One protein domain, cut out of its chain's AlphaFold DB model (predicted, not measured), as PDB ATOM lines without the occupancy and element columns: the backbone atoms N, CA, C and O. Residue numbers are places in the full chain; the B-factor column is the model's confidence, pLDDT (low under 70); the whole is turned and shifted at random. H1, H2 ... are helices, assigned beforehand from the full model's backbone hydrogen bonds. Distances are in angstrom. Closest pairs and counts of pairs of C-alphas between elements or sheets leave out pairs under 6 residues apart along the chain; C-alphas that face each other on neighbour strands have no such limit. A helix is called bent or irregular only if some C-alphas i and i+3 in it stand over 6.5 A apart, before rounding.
ATOM      1  N   ALA A 116      31.682 -41.818  40.762       89.38
ATOM      2  CA  ALA A 116      30.955 -43.007  41.205       89.38
ATOM      3  C   ALA A 116      31.784 -43.866  42.171       89.38
ATOM      4  O   ALA A 116      31.252 -44.351  43.172       89.38
ATOM      5  N   LEU A 117      33.090 -44.026  41.933       91.38
ATOM      6  CA  LEU A 117      33.947 -44.785  42.843       91.38
ATOM      7  C   LEU A 117      34.164 -44.082  44.177       91.38
ATOM      8  O   LEU A 117      33.963 -44.681  45.230       91.38
ATOM      9  N   SER A 118      34.574 -42.819  44.136       91.69
ATOM     10  CA  SER A 118      34.980 -42.055  45.319       91.69
ATOM     11  C   SER A 118      33.808 -41.615  46.195       91.69
ATOM     12  O   SER A 118      33.918 -41.622  47.422       91.69
ATOM     13  N   SER A 119      32.676 -41.252  45.588       89.19
ATOM     14  CA  SER A 119      31.537 -40.661  46.298       89.19
ATOM     15  C   SER A 119      30.417 -41.652  46.581       89.19
ATOM     16  O   SER A 119      29.662 -41.441  47.534       89.19
ATOM     17  N   LEU A 120      30.308 -42.724  45.791       90.62
ATOM     18  CA  LEU A 120      29.305 -43.769  45.993       90.62
ATOM     19  C   LEU A 120      29.982 -45.035  46.520       90.62
ATOM     20  O   LEU A 120      29.884 -45.326  47.705       90.62
ATOM     21  N   ILE A 121      30.730 -45.750  45.679       92.75
ATOM     22  CA  ILE A 121      31.134 -47.139  45.938       92.75
ATOM     23  C   ILE A 121      32.061 -47.281  47.154       92.75
ATOM     24  O   ILE A 121      31.815 -48.140  47.998       92.75
ATOM     25  N   ILE A 122      33.103 -46.455  47.278       92.88
ATOM     26  CA  ILE A 122      34.067 -46.518  48.391       92.88
ATOM     27  C   ILE A 122      33.366 -46.274  49.741       92.88
ATOM     28  O   ILE A 122      33.451 -47.146  50.614       92.88
ATOM     29  N   PRO A 123      32.633 -45.157  49.938       88.94
ATOM     30  CA  PRO A 123      31.881 -44.924  51.168       88.94
ATOM     31  C   PRO A 123      30.822 -46.002  51.444       88.94
ATOM     32  O   PRO A 123      30.683 -46.443  52.582       88.94
ATOM     33  N   SER A 124      30.129 -46.467  50.404       89.81
ATOM     34  CA  SER A 124      29.124 -47.529  50.480       89.81
ATOM     35  C   SER A 124      29.704 -48.835  50.997       89.81
ATOM     36  O   SER A 124      29.154 -49.464  51.900       89.81
ATOM     37  N   LEU A 125      30.840 -49.241  50.436       91.31
ATOM     38  CA  LEU A 125      31.525 -50.461  50.816       91.31
ATOM     39  C   LEU A 125      32.049 -50.363  52.249       91.31
ATOM     40  O   LEU A 125      31.929 -51.328  53.003       91.31
ATOM     41  N   LYS A 126      32.545 -49.187  52.647       91.12
ATOM     42  CA  LYS A 126      32.951 -48.894  54.025       91.12
ATOM     43  C   LYS A 126      31.798 -49.028  55.013       91.12
ATOM     44  O   LYS A 126      31.963 -49.677  56.039       91.12
ATOM     45  N   GLU A 127      30.625 -48.489  54.697       89.44
ATOM     46  CA  GLU A 127      29.445 -48.632  55.556       89.44
ATOM     47  C   GLU A 127      28.956 -50.085  55.636       89.44
ATOM     48  O   GLU A 127      28.632 -50.576  56.714       89.44
ATOM     49  N   ALA A 128      28.950 -50.802  54.511       89.44
ATOM     50  CA  ALA A 128      28.462 -52.177  54.447       89.44
ATOM     51  C   ALA A 128      29.357 -53.183  55.180       89.44
ATOM     52  O   ALA A 128      28.866 -54.158  55.748       89.44
ATOM     53  N   SER A 129      30.671 -52.971  55.115       87.06
ATOM     54  CA  SER A 129      31.663 -53.861  55.720       87.06
ATOM     55  C   SER A 129      32.013 -53.479  57.160       87.06
ATOM     56  O   SER A 129      32.532 -54.328  57.888       87.06
ATOM     57  N   GLY A 130      31.698 -52.251  57.591       89.12
ATOM     58  CA  GLY A 130      31.992 -51.757  58.936       89.12
ATOM     59  C   GLY A 130      33.472 -51.933  59.276       89.12
ATOM     60  O   GLY A 130      34.350 -51.548  58.503       89.12
ATOM     61  N   ASP A 131      33.758 -52.602  60.394       86.56
ATOM     62  CA  ASP A 131      35.129 -52.878  60.850       86.56
ATOM     63  C   ASP A 131      35.927 -53.797  59.903       86.56
ATOM     64  O   ASP A 131      37.147 -53.897  60.008       86.56
ATOM     65  N   LYS A 132      35.261 -54.482  58.959       87.44
ATOM     66  CA  LYS A 132      35.898 -55.386  57.984       87.44
ATOM     67  C   LYS A 132      36.301 -54.687  56.683       87.44
ATOM     68  O   LYS A 132      36.725 -55.371  55.752       87.44
ATOM     69  N   TYR A 133      36.159 -53.362  56.595       86.12
ATOM     70  CA  TYR A 133      36.495 -52.597  55.390       86.12
ATOM     71  C   TYR A 133      37.956 -52.758  54.962       86.12
ATOM     72  O   TYR A 133      38.237 -52.877  53.775       86.12
ATOM     73  N   GLU A 134      38.873 -52.890  55.919       85.50
ATOM     74  CA  GLU A 134      40.295 -53.145  55.642       85.50
ATOM     75  C   GLU A 134      40.584 -54.628  55.315       85.50
ATOM     76  O   GLU A 134      41.724 -55.089  55.313       85.50
ATOM     77  N   GLY A 135      39.540 -55.426  55.082       90.06
ATOM     78  CA  GLY A 135      39.658 -56.839  54.765       90.06
ATOM     79  C   GLY A 135      40.195 -57.083  53.347       90.06
ATOM     80  O   GLY A 135      39.885 -56.330  52.419       90.06
ATOM     81  N   PRO A 136      40.913 -58.201  53.122       90.56
ATOM     82  CA  PRO A 136      41.546 -58.498  51.835       90.56
ATOM     83  C   PRO A 136      40.539 -58.618  50.684       90.56
ATOM     84  O   PRO A 136      40.848 -58.248  49.557       90.56
ATOM     85  N   VAL A 137      39.316 -59.085  50.960       92.31
ATOM     86  CA  VAL A 137      38.247 -59.198  49.954       92.31
ATOM     87  C   VAL A 137      37.774 -57.818  49.495       92.31
ATOM     88  O   VAL A 137      37.651 -57.577  48.299       92.31
ATOM     89  N   VAL A 138      37.542 -56.901  50.437       92.25
ATOM     90  CA  VAL A 138      37.108 -55.529  50.147       92.25
ATOM     91  C   VAL A 138      38.196 -54.784  49.379       92.25
ATOM     92  O   VAL A 138      37.907 -54.161  48.358       92.25
ATOM     93  N   HIS A 139      39.450 -54.928  49.810       92.06
ATOM     94  CA  HIS A 139      40.593 -54.334  49.129       92.06
ATOM     95  C   HIS A 139      40.786 -54.900  47.713       92.06
ATOM     96  O   HIS A 139      41.053 -54.137  46.784       92.06
ATOM     97  N   ALA A 140      40.617 -56.212  47.514       94.88
ATOM     98  CA  ALA A 140      40.695 -56.835  46.192       94.88
ATOM     99  C   ALA A 140      39.599 -56.314  45.254       94.88
ATOM    100  O   ALA A 140      39.903 -55.901  44.137       94.88
ATOM    101  N   VAL A 141      38.348 -56.254  45.726       93.81
ATOM    102  CA  VAL A 141      37.224 -55.693  44.958       93.81
ATOM    103  C   VAL A 141      37.496 -54.238  44.587       93.81
ATOM    104  O   VAL A 141      37.344 -53.862  43.426       93.81
ATOM    105  N   LEU A 142      37.930 -53.424  45.551       93.75
ATOM    106  CA  LEU A 142      38.207 -52.016  45.303       93.75
ATOM    107  C   LEU A 142      39.365 -51.829  44.317       93.75
ATOM    108  O   LEU A 142      39.257 -51.017  43.404       93.75
ATOM    109  N   SER A 143      40.431 -52.619  44.452       92.56
ATOM    110  CA  SER A 143      41.566 -52.594  43.524       92.56
ATOM    111  C   SER A 143      41.126 -52.957  42.105       92.56
ATOM    112  O   SER A 143      41.447 -52.228  41.173       92.56
ATOM    113  N   SER A 144      40.312 -54.006  41.935       95.12
ATOM    114  CA  SER A 144      39.773 -54.380  40.620       95.12
ATOM    115  C   SER A 144      38.885 -53.297  40.008       95.12
ATOM    116  O   SER A 144      38.933 -53.085  38.801       95.12
ATOM    117  N   LEU A 145      38.086 -52.597  40.817       94.00
ATOM    118  CA  LEU A 145      37.273 -51.480  40.333       94.00
ATOM    119  C   LEU A 145      38.127 -50.268  39.938       94.00
ATOM    120  O   LEU A 145      37.842 -49.624  38.934       94.00
ATOM    121  N   MET A 146      39.189 -49.976  40.691       93.12
ATOM    122  CA  MET A 146      40.142 -48.917  40.348       93.12
ATOM    123  C   MET A 146      40.938 -49.237  39.081       93.12
ATOM    124  O   MET A 146      41.244 -48.327  38.311       93.12
ATOM    125  N   ASP A 147      41.288 -50.506  38.868       94.31
ATOM    126  CA  ASP A 147      41.948 -50.961  37.643       94.31
ATOM    127  C   ASP A 147      40.975 -50.893  36.453       94.31
ATOM    128  O   ASP A 147      41.337 -50.372  35.401       94.31
ATOM    129  N   LEU A 148      39.716 -51.316  36.634       93.94
ATOM    130  CA  LEU A 148      38.673 -51.215  35.607       93.94
ATOM    131  C   LEU A 148      38.418 -49.764  35.178       93.94
ATOM    132  O   LEU A 148      38.285 -49.496  33.989       93.94
ATOM    133  N   GLU A 149      38.364 -48.830  36.126       93.06
ATOM    134  CA  GLU A 149      38.165 -47.407  35.832       93.06
ATOM    135  C   GLU A 149      39.351 -46.798  35.067       93.06
ATOM    136  O   GLU A 149      39.165 -45.929  34.218       93.06
ATOM    137  N   GLN A 150      40.572 -47.277  35.325       90.19
ATOM    138  CA  GLN A 150      41.757 -46.873  34.565       90.19
ATOM    139  C   GLN A 150      41.764 -47.450  33.145       90.19
ATOM    140  O   GLN A 150      42.208 -46.770  32.220       90.19
ATOM    141  N   GLU A 151      41.303 -48.690  32.965       93.56
ATOM    142  CA  GLU A 151      41.195 -49.302  31.637       93.56
ATOM    143  C   GLU A 151      40.067 -48.674  30.810       93.56
ATOM    144  O   GLU A 151      40.226 -48.457  29.607       93.56
ATOM    145  N   ILE A 152      38.926 -48.392  31.443       93.00
ATOM    146  CA  ILE A 152      37.722 -47.865  30.803       93.00
ATOM    147  C   ILE A 152      37.089 -46.812  31.734       93.00
ATOM    148  O   ILE A 152      36.290 -47.166  32.610       93.00
ATOM    149  N   PRO A 153      37.391 -45.517  31.526       91.81
ATOM    150  CA  PRO A 153      36.786 -44.435  32.297       91.81
ATOM    151  C   PRO A 153      35.257 -44.410  32.152       91.81
ATOM    152  O   PRO A 153      34.722 -44.625  31.063       91.81
ATOM    153  N   GLY A 154      34.546 -44.136  33.243       89.38
ATOM    154  CA  GLY A 154      33.084 -44.142  33.321       89.38
ATOM    155  C   GLY A 154      32.467 -45.528  33.550       89.38
ATOM    156  O   GLY A 154      31.239 -45.672  33.556       89.38
ATOM    157  N   SER A 155      33.280 -46.576  33.717       93.38
ATOM    158  CA  SER A 155      32.775 -47.943  33.906       93.38
ATOM    159  C   SER A 155      31.960 -48.087  35.181       93.38
ATOM    160  O   SER A 155      30.939 -48.784  35.195       93.38
ATOM    161  N   CYS A 156      32.390 -47.426  36.252       93.56
ATOM    162  CA  CYS A 156      31.718 -47.518  37.538       93.56
ATOM    163  C   CYS A 156      30.364 -46.796  37.530       93.56
ATOM    164  O   CYS A 156      29.397 -47.308  38.096       93.56
ATOM    165  N   GLU A 157      30.245 -45.678  36.816       92.88
ATOM    166  CA  GLU A 157      28.988 -44.968  36.565       92.88
ATOM    167  C   GLU A 157      27.996 -45.863  35.807       92.88
ATOM    168  O   GLU A 157      26.843 -46.012  36.226       92.88
ATOM    169  N   VAL A 158      28.446 -46.522  34.732       94.81
ATOM    170  CA  VAL A 158      27.611 -47.454  33.954       94.81
ATOM    171  C   VAL A 158      27.179 -48.650  34.803       94.81
ATOM    172  O   VAL A 158      26.022 -49.074  34.722       94.81
ATOM    173  N   LEU A 159      28.074 -49.195  35.631       93.56
ATOM    174  CA  LEU A 159      27.754 -50.283  36.556       93.56
ATOM    175  C   LEU A 159      26.648 -49.870  37.535       93.56
ATOM    176  O   LEU A 159      25.640 -50.573  37.643       93.56
ATOM    177  N   VAL A 160      26.810 -48.727  38.207       91.56
ATOM    178  CA  VAL A 160      25.809 -48.189  39.141       91.56
ATOM    179  C   VAL A 160      24.482 -47.944  38.418       91.56
ATOM    180  O   VAL A 160      23.436 -48.386  38.896       91.56
ATOM    181  N   GLY A 161      24.514 -47.346  37.224       90.25
ATOM    182  CA  GLY A 161      23.325 -47.135  36.398       90.25
ATOM    183  C   GLY A 161      22.603 -48.440  36.045       90.25
ATOM    184  O   GLY A 161      21.380 -48.525  36.157       90.25
ATOM    185  N   ARG A 162      23.341 -49.503  35.696       93.19
ATOM    186  CA  ARG A 162      22.757 -50.828  35.420       93.19
ATOM    187  C   ARG A 162      22.156 -51.479  36.662       93.19
ATOM    188  O   ARG A 162      21.117 -52.130  36.540       93.19
ATOM    189  N   ILE A 163      22.780 -51.320  37.829       91.00
ATOM    190  CA  ILE A 163      22.241 -51.822  39.102       91.00
ATOM    191  C   ILE A 163      20.912 -51.125  39.404       91.00
ATOM    192  O   ILE A 163      19.913 -51.802  39.639       91.00
ATOM    193  N   LEU A 164      20.869 -49.793  39.318       88.38
ATOM    194  CA  LEU A 164      19.654 -49.012  39.558       88.38
ATOM    195  C   LEU A 164      18.551 -49.331  38.546       88.38
ATOM    196  O   LEU A 164      17.406 -49.540  38.936       88.38
ATOM    197  N   HIS A 165      18.885 -49.453  37.260       88.19
ATOM    198  CA  HIS A 165      17.918 -49.841  36.236       88.19
ATOM    199  C   HIS A 165      17.340 -51.237  36.501       88.19
ATOM    200  O   HIS A 165      16.131 -51.443  36.403       88.19
ATOM    201  N   ARG A 166      18.186 -52.210  36.872       88.38
ATOM    202  CA  ARG A 166      17.714 -53.547  37.260       88.38
ATOM    203  C   ARG A 166      16.822 -53.488  38.492       88.38
ATOM    204  O   ARG A 166      15.801 -54.157  38.492       88.38
ATOM    205  N   LEU A 167      17.157 -52.678  39.494       86.38
ATOM    206  CA  LEU A 167      16.313 -52.480  40.673       86.38
ATOM    207  C   LEU A 167      14.962 -51.851  40.318       86.38
ATOM    208  O   LEU A 167      13.941 -52.305  40.823       86.38
ATOM    209  N   GLY A 168      14.945 -50.850  39.436       82.56
ATOM    210  CA  GLY A 168      13.729 -50.183  38.964       82.56
ATOM    211  C   GLY A 168      12.830 -51.076  38.106       82.56
ATOM    212  O   GLY A 168      11.610 -50.998  38.200       82.56
ATOM    213  N   SER A 169      13.431 -51.939  37.284       85.19
ATOM    214  CA  SER A 169      12.721 -52.812  36.343       85.19
ATOM    215  C   SER A 169      12.404 -54.207  36.899       85.19
ATOM    216  O   SER A 169      11.665 -54.957  36.253       85.19
ATOM    217  N   SER A 170      12.998 -54.607  38.025       82.12
ATOM    218  CA  SER A 170      12.828 -55.958  38.560       82.12
ATOM    219  C   SER A 170      11.416 -56.163  39.106       82.12
ATOM    220  O   SER A 170      10.903 -55.340  39.856       82.12
ATOM    221  N   LYS A 171      10.812 -57.304  38.760       83.69
ATOM    222  CA  LYS A 171       9.549 -57.798  39.341       83.69
ATOM    223  C   LYS A 171       9.789 -58.830  40.450       83.69
ATOM    224  O   LYS A 171       8.857 -59.498  40.883       83.69
ATOM    225  N   ASP A 172      11.046 -59.013  40.846       82.81
ATOM    226  CA  ASP A 172      11.439 -59.983  41.859       82.81
ATOM    227  C   ASP A 172      11.002 -59.505  43.252       82.81
ATOM    228  O   ASP A 172      11.389 -58.420  43.695       82.81
ATOM    229  N   LEU A 173      10.217 -60.333  43.950       77.75
ATOM    230  CA  LEU A 173       9.715 -60.053  45.300       77.75
ATOM    231  C   LEU A 173      10.857 -59.813  46.303       77.75
ATOM    232  O   LEU A 173      10.700 -59.034  47.241       77.75
ATOM    233  N   SER A 174      12.029 -60.426  46.090       83.50
ATOM    234  CA  SER A 174      13.205 -60.220  46.948       83.50
ATOM    235  C   SER A 174      13.761 -58.791  46.872       83.50
ATOM    236  O   SER A 174      14.294 -58.277  47.857       83.50
ATOM    237  N   LEU A 175      13.594 -58.125  45.725       83.50
ATOM    238  CA  LEU A 175      14.037 -56.751  45.485       83.50
ATOM    239  C   LEU A 175      12.905 -55.729  45.640       83.50
ATOM    240  O   LEU A 175      13.181 -54.529  45.655       83.50
ATOM    241  N   GLN A 176      11.658 -56.182  45.800       84.81
ATOM    242  CA  GLN A 176      10.484 -55.319  45.915       84.81
ATOM    243  C   GLN A 176      10.633 -54.302  47.050       84.81
ATOM    244  O   GLN A 176      10.452 -53.111  46.832       84.81
ATOM    245  N   SER A 177      11.049 -54.735  48.239       83.88
ATOM    246  CA  SER A 177      11.193 -53.819  49.379       83.88
ATOM    247  C   SER A 177      12.285 -52.753  49.185       83.88
ATOM    248  O   SER A 177      12.169 -51.624  49.665       83.88
ATOM    249  N   LEU A 178      13.345 -53.088  48.442       85.19
ATOM    250  CA  LEU A 178      14.399 -52.150  48.058       85.19
ATOM    251  C   LEU A 178      13.900 -51.170  46.993       85.19
ATOM    252  O   LEU A 178      14.180 -49.977  47.090       85.19
ATOM    253  N   ASN A 179      13.125 -51.650  46.024       86.44
ATOM    254  CA  ASN A 179      12.467 -50.813  45.028       86.44
ATOM    255  C   ASN A 179      11.471 -49.834  45.682       86.44
ATOM    256  O   ASN A 179      11.555 -48.636  45.433       86.44
ATOM    257  N   GLU A 180      10.618 -50.306  46.599       85.44
ATOM    258  CA  GLU A 180       9.686 -49.473  47.373       85.44
ATOM    259  C   GLU A 180      10.421 -48.400  48.186       85.44
ATOM    260  O   GLU A 180      10.028 -47.233  48.187       85.44
ATOM    261  N   THR A 181      11.536 -48.767  48.825       83.06
ATOM    262  CA  THR A 181      12.379 -47.813  49.560       83.06
ATOM    263  C   THR A 181      12.990 -46.770  48.625       83.06
ATOM    264  O   THR A 181      12.970 -45.582  48.939       83.06
ATOM    265  N   ALA A 182      13.501 -47.185  47.462       81.38
ATOM    266  CA  ALA A 182      14.028 -46.263  46.460       81.38
ATOM    267  C   ALA A 182      12.941 -45.282  46.000       81.38
ATOM    268  O   ALA A 182      13.145 -44.071  46.059       81.38
ATOM    269  N   ILE A 183      11.761 -45.787  45.628       82.31
ATOM    270  CA  ILE A 183      10.615 -44.963  45.233       82.31
ATOM    271  C   ILE A 183      10.253 -43.988  46.355       82.31
ATOM    272  O   ILE A 183      10.093 -42.802  46.082       82.31
ATOM    273  N   SER A 184      10.179 -44.433  47.612       80.00
ATOM    274  CA  SER A 184       9.887 -43.566  48.762       80.00
ATOM    275  C   SER A 184      10.899 -42.421  48.915       80.00
ATOM    276  O   SER A 184      10.502 -41.276  49.122       80.00
ATOM    277  N   ILE A 185      12.195 -42.697  48.741       78.81
ATOM    278  CA  ILE A 185      13.267 -41.693  48.826       78.81
ATOM    279  C   ILE A 185      13.146 -40.631  47.714       78.81
ATOM    280  O   ILE A 185      13.355 -39.446  47.979       78.81
ATOM    281  N   PHE A 186      12.780 -41.026  46.488       68.31
ATOM    282  CA  PHE A 186      12.669 -40.103  45.345       68.31
ATOM    283  C   PHE A 186      11.315 -39.395  45.236       68.31
ATOM    284  O   PHE A 186      11.245 -38.273  44.740       68.31
ATOM    285  N   VAL A 213      15.929 -53.863  53.615       65.25
ATOM    286  CA  VAL A 213      16.913 -53.204  52.761       65.25
ATOM    287  C   VAL A 213      18.270 -53.192  53.435       65.25
ATOM    288  O   VAL A 213      18.397 -52.684  54.552       65.25
ATOM    289  N   SER A 214      19.292 -53.718  52.756       76.06
ATOM    290  CA  SER A 214      20.653 -53.676  53.284       76.06
ATOM    291  C   SER A 214      21.093 -52.216  53.502       76.06
ATOM    292  O   SER A 214      20.766 -51.353  52.678       76.06
ATOM    293  N   PRO A 215      21.837 -51.907  54.584       70.44
ATOM    294  CA  PRO A 215      22.368 -50.562  54.834       70.44
ATOM    295  C   PRO A 215      23.111 -49.988  53.620       70.44
ATOM    296  O   PRO A 215      22.872 -48.853  53.217       70.44
ATOM    297  N   LEU A 216      23.885 -50.845  52.944       73.88
ATOM    298  CA  LEU A 216      24.568 -50.557  51.686       73.88
ATOM    299  C   LEU A 216      23.636 -49.988  50.611       73.88
ATOM    300  O   LEU A 216      23.951 -48.983  49.976       73.88
ATOM    301  N   ALA A 217      22.501 -50.649  50.387       79.56
ATOM    302  CA  ALA A 217      21.580 -50.263  49.333       79.56
ATOM    303  C   ALA A 217      20.896 -48.928  49.652       79.56
ATOM    304  O   ALA A 217      20.774 -48.087  48.764       79.56
ATOM    305  N   ARG A 218      20.534 -48.689  50.922       80.06
ATOM    306  CA  ARG A 218      19.998 -47.386  51.353       80.06
ATOM    307  C   ARG A 218      21.016 -46.275  51.128       80.06
ATOM    308  O   ARG A 218      20.688 -45.266  50.514       80.06
ATOM    309  N   PHE A 219      22.254 -46.483  51.565       78.75
ATOM    310  CA  PHE A 219      23.301 -45.482  51.429       78.75
ATOM    311  C   PHE A 219      23.634 -45.184  49.958       78.75
ATOM    312  O   PHE A 219      23.749 -44.014  49.593       78.75
ATOM    313  N   LEU A 220      23.725 -46.205  49.095       80.50
ATOM    314  CA  LEU A 220      23.927 -46.019  47.651       80.50
ATOM    315  C   LEU A 220      22.814 -45.171  47.024       80.50
ATOM    316  O   LEU A 220      23.107 -44.237  46.279       80.50
ATOM    317  N   LEU A 221      21.553 -45.465  47.352       82.25
ATOM    318  CA  LEU A 221      20.400 -44.716  46.848       82.25
ATOM    319  C   LEU A 221      20.422 -43.258  47.318       82.25
ATOM    320  O   LEU A 221      20.275 -42.347  46.505       82.25
ATOM    321  N   THR A 222      20.666 -43.029  48.610       81.75
ATOM    322  CA  THR A 222      20.743 -41.679  49.184       81.75
ATOM    323  C   THR A 222      21.914 -40.880  48.610       81.75
ATOM    324  O   THR A 222      21.763 -39.708  48.271       81.75
ATOM    325  N   ARG A 223      23.096 -41.488  48.468       77.38
ATOM    326  CA  ARG A 223      24.264 -40.808  47.894       77.38
ATOM    327  C   ARG A 223      24.068 -40.471  46.420       77.38
ATOM    328  O   ARG A 223      24.394 -39.354  46.026       77.38
ATOM    329  N   TRP A 224      23.509 -41.391  45.635       78.50
ATOM    330  CA  TRP A 224      23.210 -41.135  44.228       78.50
ATOM    331  C   TRP A 224      22.185 -40.006  44.068       78.50
ATOM    332  O   TRP A 224      22.411 -39.098  43.272       78.50
ATOM    333  N   GLN A 225      21.121 -39.986  44.884       76.44
ATOM    334  CA  GLN A 225      20.154 -38.881  44.897       76.44
ATOM    335  C   GLN A 225      20.836 -37.533  45.137       76.44
ATOM    336  O   GLN A 225      20.557 -36.567  44.430       76.44
ATOM    337  N   ASN A 226      21.740 -37.463  46.116       78.56
ATOM    338  CA  ASN A 226      22.447 -36.228  46.439       78.56
ATOM    339  C   ASN A 226      23.381 -35.783  45.305       78.56
ATOM    340  O   ASN A 226      23.473 -34.588  45.040       78.56
ATOM    341  N   GLN A 227      24.027 -36.721  44.609       70.75
ATOM    342  CA  GLN A 227      24.871 -36.416  43.453       70.75
ATOM    343  C   GLN A 227      24.050 -35.873  42.274       70.75
ATOM    344  O   GLN A 227      24.382 -34.820  41.740       70.75
ATOM    345  N   VAL A 228      22.940 -36.532  41.918       63.69
ATOM    346  CA  VAL A 228      22.021 -36.058  40.864       63.69
ATOM    347  C   VAL A 228      21.421 -34.696  41.228       63.69
ATOM    348  O   VAL A 228      21.295 -33.821  40.378       63.69
ATOM    349  N   SER A 229      21.095 -34.480  42.505       65.19
ATOM    350  CA  SER A 229      20.550 -33.203  42.980       65.19
ATOM    351  C   SER A 229      21.561 -32.052  42.902       65.19
ATOM    352  O   SER A 229      21.150 -30.909  42.734       65.19
ATOM    353  N   GLN A 230      22.864 -32.317  43.045       62.62
ATOM    354  CA  GLN A 230      23.909 -31.294  42.904       62.62
ATOM    355  C   GLN A 230      24.171 -30.941  41.438       62.62
ATOM    356  O   GLN A 230      24.302 -29.763  41.123       62.62
ATOM    357  N   ASP A 231      24.183 -31.937  40.552       56.06
ATOM    358  CA  ASP A 231      24.388 -31.738  39.112       56.06
ATOM    359  C   ASP A 231      23.255 -30.895  38.492       56.06
ATOM    360  O   ASP A 231      23.495 -29.963  37.731       56.06
ATOM    361  N   LEU A 232      22.010 -31.133  38.924       58.91
ATOM    362  CA  LEU A 232      20.840 -30.360  38.488       58.91
ATOM    363  C   LEU A 232      20.768 -28.933  39.063       58.91
ATOM    364  O   LEU A 232      20.088 -28.092  38.484       58.91
ATOM    365  N   ASN A 233      21.432 -28.653  40.192       55.41
ATOM    366  CA  ASN A 233      21.466 -27.320  40.818       55.41
ATOM    367  C   ASN A 233      22.718 -26.504  40.448       55.41
ATOM    368  O   ASN A 233      22.849 -25.367  40.893       55.41
ATOM    369  N   SER A 234      23.650 -27.078  39.680       56.34
ATOM    370  CA  SER A 234      24.873 -26.402  39.229       56.34
ATOM    371  C   SER A 234      24.747 -25.789  37.821       56.34
ATOM    372  O   SER A 234      25.766 -25.389  37.251       56.34
TER     373      SER A 234
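This is residues 116 to 186 and 213 to 234 of the 235 residues of an uncharacterized protein of Aegilops tauschii subsp. strangulata (UniProt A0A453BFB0). Four helices form a curved row in the order H2, H1, H5, H4, and H3 crosses one side of the row, bridging from H2 to H4. The last turns of H5, residues 228 to 233, stick out with Ser 234 from the body. The printed part has 93 residues with five named helices, H1 to H5 in chain order, and no named strand; its class is all helix. It is compact, with a radius of gyration of the C-alphas of 14.0 A and spans of 34 by 33 by 22 A.

H1, residues 116 to 132, touches H2, residues 136 to 151, in a helical hairpin, opposite ways at a shallow tilt of 9 degrees; the closest C-alphas, of Ile 122 and Leu 142, are 7.5 A apart. With residues 116 to 117 alone, H1 touches H3, residues 155 to 169, about perpendicular at 76 degrees; the closest C-alphas, of Ala 116 and Glu 157, are 5.4 A apart. H2 touches H3 with residues 145 to 149 alone; the closest C-alphas, of Glu 149 and Ser 155, are 5.7 A apart. H3 touches H4, residues 173 to 186, at 74 degrees, about perpendicular; the closest C-alphas, of Leu 167 and Asn 179, are 6.0 A apart. H5, residues 215 to 233, touches H1 at a shallow tilt of 24 degrees, opposite ways; the closest C-alphas, of Ala 128 and Leu 216, are 5.0 A apart. H4 and H5 touch the same way at 34 degrees, only just shallow; the closest C-alphas, of Ala 182 and Leu 221, are 6.6 A apart. H2 and H4 are apart. In H2, H3 and H5 every O i to N i+4 pair is within hydrogen-bond range; in H1 9 of 13 are, in H4 8 of 10.

H1 begins at C-alpha 116 (30.955, -43.007, 41.205) and has a kink of 46 degrees near residue 126. H1 and H4 are irregular: C-alphas 128 and 131 are 9.3 A apart, C-alphas 174 and 177 7.1 A. H5, 27.2 A long, ends at C-alpha 233 (21.466, -27.320, 40.818).

The C-alphas farthest apart, of Pro 136 and Asn 233, are 38.7 A apart. Residues 187 to 212 are not printed, with 15.6 A between C-alphas 186 and 213. Residues 186, 213 and 228 to 234 have pLDDT under 70.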